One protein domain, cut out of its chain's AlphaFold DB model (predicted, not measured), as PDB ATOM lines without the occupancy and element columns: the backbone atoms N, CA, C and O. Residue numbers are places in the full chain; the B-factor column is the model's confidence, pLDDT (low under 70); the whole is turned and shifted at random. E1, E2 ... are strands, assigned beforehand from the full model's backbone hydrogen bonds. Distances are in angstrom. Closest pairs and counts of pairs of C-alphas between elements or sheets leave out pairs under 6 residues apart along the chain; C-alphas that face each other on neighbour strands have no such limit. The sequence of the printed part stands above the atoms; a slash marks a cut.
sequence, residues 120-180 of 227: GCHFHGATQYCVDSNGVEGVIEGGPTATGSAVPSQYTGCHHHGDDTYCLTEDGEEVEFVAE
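Overview. This is residues 120 to 180 of the 227 residues of the protein "ARAD1A06160p" of Blastobotrys adeninivorans (UniProt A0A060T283). One strongly twisted sheet of six short strands is made of two three-strand halves, E1 E2 E3 and E4 E5 E6, joined side by side where E3 meets E6. A long loop, residues 142 to 155, leads from the one half to the other edge of the sheet. The printed part has 61 residues, no named helix and six strands, E1 to E6 along the chain; the sheet's order is E1 E2 E3 E6 E5 E4, antiparallel throughout, and the class is all strand. It is compact, with a radius of gyration of the C-alphas of 10.8 A, and spans 32 by 24 by 15 A.

Arrangement. Inner strands E3, residues 137 to 141, and E6, residues 174 to 179, are antiparallel neighbours at 145 degrees, with N 139 and O 178 2.8 A apart. On one side of E3 is E2, residues 127 to 131; N 130 and O 138 are 2.8 A apart. E2 forms a hairpin with edge strand E1, residues 120 to 124, with N 122 and O 129 2.8 A apart. E5, residues 164 to 168, forms a hairpin with E6, N 167 and O 175 being 2.8 A apart, and one with edge strand E4, residues 156 to 161, where N 159 and O 166 are 2.8 A apart. E1 E2 E3 and E4 E5 E6 are meanders, each strand the antiparallel neighbour of the one before; E3 E4 E5 E6 is a Greek key, a meander whose last strand is also the antiparallel neighbour of the strand before it, E3. E1 and E4 are apart.

Along the chain. E1 begins at C-alpha 120, (196.657, 164.353, 196.849), and is 12.8 A long; E2 measures 13.5 A, E3 13.1 A and E5 13.7 A. E4 is 15.7 A long, and E6, 16.2 A, ends at C-alpha 179, (208.693, 167.573, 191.265).

Size, cuts and confidence. The C-alphas farthest apart, those of Thr 147 and Gly 162, are 31.8 A apart. The printed part has no cut. The link from E3 to E4 is long; the others are tight. Residues 146 to 150 have pLDDT under 70.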
ATOM      1  N   GLY A 120     197.354 164.502 198.132       91.19
ATOM      2  CA  GLY A 120     196.657 164.353 196.849       91.19
ATOM      3  C   GLY A 120     197.237 163.260 195.946       91.19
ATOM      4  O   GLY A 120     197.132 163.359 194.723       91.19
ATOM      5  N   CYS A 121     197.843 162.228 196.537       92.62
ATOM      6  CA  CYS A 121     198.514 161.196 195.767       92.62
ATOM      7  C   CYS A 121     197.527 160.345 194.955       92.62
ATOM      8  O   CYS A 121     196.523 159.855 195.480       92.62
ATOM      9  N   HIS A 122     197.825 160.133 193.678       91.75
ATOM     10  CA  HIS A 122     197.030 159.357 192.731       91.75
ATOM     11  C   HIS A 122     197.927 158.717 191.661       91.75
ATOM     12  O   HIS A 122     199.104 159.027 191.563       91.75
ATOM     13  N   PHE A 123     197.402 157.779 190.872       89.81
ATOM     14  CA  PHE A 123     198.201 157.060 189.873       89.81
ATOM     15  C   PHE A 123     197.921 157.527 188.447       89.81
ATOM     16  O   PHE A 123     196.761 157.593 188.031       89.81
ATOM     17  N   HIS A 124     198.985 157.670 187.655       89.12
ATOM     18  CA  HIS A 124     198.923 157.565 186.198       89.12
ATOM     19  C   HIS A 124     199.626 156.275 185.765       89.12
ATOM     20  O   HIS A 124     200.851 156.157 185.766       89.12
ATOM     21  N   GLY A 125     198.833 155.261 185.412       86.81
ATOM     22  CA  GLY A 125     199.362 153.929 185.123       86.81
ATOM     23  C   GLY A 125     199.907 153.257 186.385       86.81
ATOM     24  O   GLY A 125     199.148 153.007 187.318       86.81
ATOM     25  N   ALA A 126     201.202 152.931 186.395       86.25
ATOM     26  CA  ALA A 126     201.874 152.295 187.533       86.25
ATOM     27  C   ALA A 126     202.608 153.287 188.452       86.25
ATOM     28  O   ALA A 126     203.078 152.877 189.512       86.25
ATOM     29  N   THR A 127     202.692 154.556 188.049       86.81
ATOM     30  CA  THR A 127     203.452 155.609 188.732       86.81
ATOM     31  C   THR A 127     202.524 156.443 189.608       86.81
ATOM     32  O   THR A 127     201.471 156.886 189.134       86.81
ATOM     33  N   GLN A 128     202.896 156.628 190.875       90.31
ATOM     34  CA  GLN A 128     202.169 157.480 191.811       90.31
ATOM     35  C   GLN A 128     202.671 158.919 191.707       90.31
ATOM     36  O   GLN A 128     203.854 159.181 191.903       90.31
ATOM     37  N   TYR A 129     201.740 159.826 191.450       92.56
ATOM     38  CA  TYR A 129     201.925 161.265 191.462       92.56
ATOM     39  C   TYR A 129     201.317 161.823 192.737       92.56
ATOM     40  O   TYR A 129     200.266 161.358 193.174       92.56
ATOM     41  N   CYS A 130     201.960 162.811 193.331       94.94
ATOM     42  CA  CYS A 130     201.495 163.526 194.505       94.94
ATOM     43  C   CYS A 130     201.677 165.026 194.301       94.94
ATOM     44  O   CYS A 130     202.390 165.456 193.401       94.94
ATOM     45  N   VAL A 131     201.039 165.819 195.154       93.38
ATOM     46  CA  VAL A 131     201.077 167.277 195.112       93.38
ATOM     47  C   VAL A 131     201.768 167.799 196.363       93.38
ATOM     48  O   VAL A 131     201.391 167.434 197.482       93.38
ATOM     49  N   ASP A 132     202.768 168.651 196.180       91.75
ATOM     50  CA  ASP A 132     203.483 169.292 197.277       91.75
ATOM     51  C   ASP A 132     202.684 170.446 197.919       91.75
ATOM     52  O   ASP A 132     201.560 170.782 197.528       91.75
ATOM     53  N   SER A 133     203.281 171.105 198.914       85.12
ATOM     54  CA  SER A 133     202.666 172.259 199.581       85.12
ATOM     55  C   SER A 133     202.504 173.494 198.687       85.12
ATOM     56  O   SER A 133     201.721 174.384 199.021       85.12
ATOM     57  N   ASN A 134     203.239 173.567 197.578       84.69
ATOM     58  CA  ASN A 134     203.175 174.647 196.598       84.69
ATOM     59  C   ASN A 134     202.135 174.372 195.497       84.69
ATOM     60  O   ASN A 134     201.843 175.261 194.696       84.69
ATOM     61  N   GLY A 135     201.523 173.183 195.491       87.31
ATOM     62  CA  GLY A 135     200.574 172.761 194.467       87.31
ATOM     63  C   GLY A 135     201.237 172.141 193.236       87.31
ATOM     64  O   GLY A 135     200.572 171.994 192.211       87.31
ATOM     65  N   VAL A 136     202.521 171.803 193.329       90.25
ATOM     66  CA  VAL A 136     203.327 171.202 192.270       90.25
ATOM     67  C   VAL A 136     203.144 169.696 192.301       90.25
ATOM     68  O   VAL A 136     203.253 169.066 193.352       90.25
ATOM     69  N   GLU A 137     202.847 169.121 191.141       93.25
ATOM     70  CA  GLU A 137     202.755 167.677 190.978       93.25
ATOM     71  C   GLU A 137     204.150 167.072 190.777       93.25
ATOM     72  O   GLU A 137     205.002 167.646 190.099       93.25
ATOM     73  N   GLY A 138     204.382 165.916 191.385       93.62
ATOM     74  CA  GLY A 138     205.641 165.187 191.322       93.62
ATOM     75  C   GLY A 138     205.453 163.708 191.611       93.62
ATOM     76  O   GLY A 138     204.371 163.271 192.005       93.62
ATOM     77  N   VAL A 139     206.509 162.930 191.420       94.00
ATOM     78  CA  VAL A 139     206.511 161.473 191.572       94.00
ATOM     79  C   VAL A 139     207.181 161.083 192.887       94.00
ATOM     80  O   VAL A 139     208.093 161.761 193.353       94.00
ATOM     81  N   ILE A 140     206.732 159.977 193.488       92.31
ATOM     82  CA  ILE A 140     207.417 159.363 194.632       92.31
ATOM     83  C   ILE A 140     208.384 158.285 194.138       92.31
ATOM     84  O   ILE A 140     207.970 157.175 193.789       92.31
ATOM     85  N   GLU A 141     209.675 158.600 194.134       90.00
ATOM     86  CA  GLU A 141     210.743 157.652 193.827       90.00
ATOM     87  C   GLU A 141     210.919 156.658 194.984       90.00
ATOM     88  O   GLU A 141     210.942 157.017 196.164       90.00
ATOM     89  N   GLY A 142     210.985 155.368 194.647       83.62
ATOM     90  CA  GLY A 142     210.932 154.283 195.637       83.62
ATOM     91  C   GLY A 142     209.544 154.051 196.254       83.62
ATOM     92  O   GLY A 142     209.404 153.196 197.127       83.62
ATOM     93  N   GLY A 143     208.516 154.772 195.792       80.00
ATOM     94  CA  GLY A 143     207.135 154.625 196.244       80.00
ATOM     95  C   GLY A 143     206.461 153.316 195.804       80.00
ATOM     96  O   GLY A 143     206.984 152.553 194.984       80.00
ATOM     97  N   PRO A 144     205.258 153.031 196.333       73.94
ATOM     98  CA  PRO A 144     204.524 151.818 196.005       73.94
ATOM     99  C   PRO A 144     204.081 151.813 194.537       73.94
ATOM    100  O   PRO A 144     203.575 152.797 193.999       73.94
ATOM    101  N   THR A 145     204.199 150.653 193.892       73.94
ATOM    102  CA  THR A 145     203.605 150.433 192.566       73.94
ATOM    103  C   THR A 145     202.115 150.122 192.702       73.94
ATOM    104  O   THR A 145     201.678 149.588 193.720       73.94
ATOM    105  N   ALA A 146     201.321 150.400 191.659       65.31
ATOM    106  CA  ALA A 146     199.856 150.221 191.630       65.31
ATOM    107  C   ALA A 146     199.340 148.785 191.921       65.31
ATOM    108  O   ALA A 146     198.139 148.515 191.853       65.31
ATOM    109  N   THR A 147     200.228 147.845 192.233       61.28
ATOM    110  CA  THR A 147     199.950 146.437 192.500       61.28
ATOM    111  C   THR A 147     200.440 146.021 193.893       61.28
ATOM    112  O   THR A 147     201.410 145.278 194.007       61.28
ATOM    113  N   GLY A 148     199.733 146.434 194.953       58.41
ATOM    114  CA  GLY A 148     199.795 145.784 196.275       58.41
ATOM    115  C   GLY A 148     199.918 146.712 197.494       58.41
ATOM    116  O   GLY A 148     200.657 147.683 197.453       58.41
ATOM    117  N   SER A 149     199.213 146.326 198.574       56.91
ATOM    118  CA  SER A 149     199.117 146.934 199.924       56.91
ATOM    119  C   SER A 149     198.786 148.430 199.988       56.91
ATOM    120  O   SER A 149     198.713 149.095 198.966       56.91
ATOM    121  N   ALA A 150     198.405 148.911 201.177       66.06
ATOM    122  CA  ALA A 150     197.798 150.223 201.408       66.06
ATOM    123  C   ALA A 150     198.656 151.362 200.840       66.06
ATOM    124  O   ALA A 150     199.575 151.847 201.489       66.06
ATOM    125  N   VAL A 151     198.354 151.769 199.608       78.00
ATOM    126  CA  VAL A 151     199.054 152.873 198.966       78.00
ATOM    127  C   VAL A 151     198.665 154.168 199.684       78.00
ATOM    128  O   VAL A 151     197.468 154.479 199.736       78.00
ATOM    129  N   PRO A 152     199.630 154.936 200.216       86.31
ATOM    130  CA  PRO A 152     199.327 156.184 200.890       86.31
ATOM    131  C   PRO A 152     198.719 157.192 199.913       86.31
ATOM    132  O   PRO A 152     199.227 157.405 198.812       86.31
ATOM    133  N   SER A 153     197.635 157.847 200.326       88.50
ATOM    134  CA  SER A 153     197.082 159.012 199.618       88.50
ATOM    135  C   SER A 153     197.809 160.318 199.971       88.50
ATOM    136  O   SER A 153     197.494 161.374 199.421       88.50
ATOM    137  N   GLN A 154     198.734 160.257 200.928       90.00
ATOM    138  CA  GLN A 154     199.553 161.357 201.423       90.00
ATOM    139  C   GLN A 154     200.792 160.798 202.127       90.00
ATOM    140  O   GLN A 154     200.736 159.695 202.671       90.00
ATOM    141  N   TYR A 155     201.848 161.598 202.194       90.19
ATOM    142  CA  TYR A 155     203.035 161.316 202.990       90.19
ATOM    143  C   TYR A 155     203.211 162.394 204.060       90.19
ATOM    144  O   TYR A 155     202.913 163.573 203.854       90.19
ATOM    145  N   THR A 156     203.666 161.978 205.238       86.62
ATOM    146  CA  THR A 156     203.875 162.862 206.391       86.62
ATOM    147  C   THR A 156     205.319 162.795 206.858       86.62
ATOM    148  O   THR A 156     206.022 161.835 206.568       86.62
ATOM    149  N   GLY A 157     205.761 163.804 207.610       88.62
ATOM    150  CA  GLY A 157     207.135 163.836 208.118       88.62
ATOM    151  C   GLY A 157     208.177 164.088 207.029       88.62
ATOM    152  O   GLY A 157     209.310 163.631 207.163       88.62
ATOM    153  N   CYS A 158     207.806 164.795 205.957       92.31
ATOM    154  CA  CYS A 158     208.773 165.126 204.927       92.31
ATOM    155  C   CYS A 158     209.751 166.211 205.387       92.31
ATOM    156  O   CYS A 158     209.421 167.094 206.184       92.31
ATOM    157  N   HIS A 159     210.967 166.123 204.879       91.31
ATOM    158  CA  HIS A 159     212.102 166.964 205.207       91.31
ATOM    159  C   HIS A 159     213.017 167.080 203.983       91.31
ATOM    160  O   HIS A 159     212.831 166.383 202.991       91.31
ATOM    161  N   HIS A 160     213.989 167.988 204.041       87.44
ATOM    162  CA  HIS A 160     214.865 168.274 202.906       87.44
ATOM    163  C   HIS A 160     216.289 167.784 203.152       87.44
ATOM    164  O   HIS A 160     216.830 167.983 204.245       87.44
ATOM    165  N   HIS A 161     216.917 167.239 202.113       89.56
ATOM    166  CA  HIS A 161     218.358 167.018 202.038       89.56
ATOM    167  C   HIS A 161     218.929 167.899 200.928       89.56
ATOM    168  O   HIS A 161     218.916 167.542 199.759       89.56
ATOM    169  N   GLY A 162     219.435 169.076 201.297       87.56
ATOM    170  CA  GLY A 162     219.775 170.079 200.288       87.56
ATOM    171  C   GLY A 162     218.501 170.608 199.632       87.56
ATOM    172  O   GLY A 162     217.634 171.113 200.347       87.56
ATOM    173  N   ASP A 163     218.417 170.488 198.310       85.38
ATOM    174  CA  ASP A 163     217.254 170.902 197.517       85.38
ATOM    175  C   ASP A 163     216.202 169.779 197.392       85.38
ATOM    176  O   ASP A 163     215.025 170.045 197.153       85.38
ATOM    177  N   ASP A 164     216.599 168.537 197.666       88.56
ATOM    178  CA  ASP A 164     215.763 167.352 197.497       88.56
ATOM    179  C   ASP A 164     214.784 167.188 198.668       88.56
ATOM    180  O   ASP A 164     215.099 167.504 199.824       88.56
ATOM    181  N   THR A 165     213.587 166.667 198.387       91.94
ATOM    182  CA  THR A 165     212.529 166.456 199.388       91.94
ATOM    183  C   THR A 165     212.312 164.969 199.642       91.94
ATOM    184  O   THR A 165     211.953 164.224 198.738       91.94
ATOM    185  N   TYR A 166     212.442 164.545 200.897       92.81
ATOM    186  CA  TYR A 166     212.248 163.164 201.339       92.81
ATOM    187  C   TYR A 166     211.086 163.065 202.315       92.81
ATOM    188  O   TYR A 166     210.912 163.924 203.173       92.81
ATOM    189  N   CYS A 167     210.297 162.005 202.215       93.25
ATOM    190  CA  CYS A 167     209.123 161.740 203.032       93.25
ATOM    191  C   CYS A 167     209.209 160.377 203.711       93.25
ATOM    192  O   CYS A 167     209.783 159.444 203.161       93.25
ATOM    193  N   LEU A 168     208.581 160.246 204.882       90.12
ATOM    194  CA  LEU A 168     208.534 158.979 205.606       90.12
ATOM    195  C   LEU A 168     207.316 158.146 205.188       90.12
ATOM    196  O   LEU A 168     206.194 158.655 205.101       90.12
ATOM    197  N   THR A 169     207.540 156.853 204.966       86.81
ATOM    198  CA  THR A 169     206.488 155.842 204.816       86.81
ATOM    199  C   THR A 169     205.926 155.427 206.180       86.81
ATOM    200  O   THR A 169     206.456 155.793 207.231       86.81
ATOM    201  N   GLU A 170     204.845 154.639 206.186       82.94
ATOM    202  CA  GLU A 170     204.271 154.086 207.426       82.94
ATOM    203  C   GLU A 170     205.266 153.171 208.169       82.94
ATOM    204  O   GLU A 170     205.291 153.147 209.399       82.94
ATOM    205  N   ASP A 171     206.139 152.487 207.424       83.38
ATOM    206  CA  ASP A 171     207.214 151.645 207.958       83.38
ATOM    207  C   ASP A 171     208.430 152.459 208.454       83.38
ATOM    208  O   ASP A 171     209.360 151.903 209.041       83.38
ATOM    209  N   GLY A 172     208.414 153.784 208.260       84.25
ATOM    210  CA  GLY A 172     209.491 154.700 208.639       84.25
ATOM    211  C   GLY A 172     210.657 154.746 207.650       84.25
ATOM    212  O   GLY A 172     211.724 155.242 208.003       84.25
ATOM    213  N   GLU A 173     210.474 154.224 206.437       88.81
ATOM    214  CA  GLU A 173     211.452 154.318 205.348       88.81
ATOM    215  C   GLU A 173     211.347 155.679 204.646       88.81
ATOM    216  O   GLU A 173     210.281 156.293 204.636       88.81
ATOM    217  N   GLU A 174     212.444 156.157 204.058       90.81
ATOM    218  CA  GLU A 174     212.473 157.421 203.314       90.81
ATOM    219  C   GLU A 174     212.235 157.178 201.823       90.81
ATOM    220  O   GLU A 174     212.900 156.350 201.201       90.81
ATOM    221  N   VAL A 175     211.292 157.926 201.255       92.62
ATOM    222  CA  VAL A 175     211.015 157.992 199.817       92.62
ATOM    223  C   VAL A 175     211.185 159.422 199.334       92.62
ATOM    224  O   VAL A 175     210.929 160.364 200.082       92.62
ATOM    225  N   GLU A 176     211.620 159.601 198.096       94.62
ATOM    226  CA  GLU A 176     211.918 160.925 197.550       94.62
ATOM    227  C   GLU A 176     210.734 161.455 196.746       94.62
ATOM    228  O   GLU A 176     210.136 160.725 195.957       94.62
ATOM    229  N   PHE A 177     210.388 162.723 196.948       94.19
ATOM    230  CA  PHE A 177     209.447 163.444 196.105       94.19
ATOM    231  C   PHE A 177     210.222 164.241 195.058       94.19
ATOM    232  O   PHE A 177     210.962 165.162 195.401       94.19
ATOM    233  N   VAL A 178     209.995 163.909 193.790       94.25
ATOM    234  CA  VAL A 178     210.616 164.572 192.641       94.25
ATOM    235  C   VAL A 178     209.545 165.366 191.905       94.25
ATOM    236  O   VAL A 178     208.642 164.782 191.303       94.25
ATOM    237  N   ALA A 179     209.619 166.694 191.971       92.06
ATOM    238  CA  ALA A 179     208.693 167.573 191.265       92.06
ATOM    239  C   ALA A 179     208.839 167.417 189.739       92.06
ATOM    240  O   ALA A 179     209.948 167.304 189.220       92.06
ATOM    241  N   GLU A 180     207.730 167.468 188.995       85.00
ATOM    242  CA  GLU A 180     207.749 167.370 187.522       85.00
ATOM    243  C   GLU A 180     208.586 168.491 186.870       85.00
ATOM    244  O   GLU A 180     209.159 168.315 185.791       85.00
TER     245      GLU A 180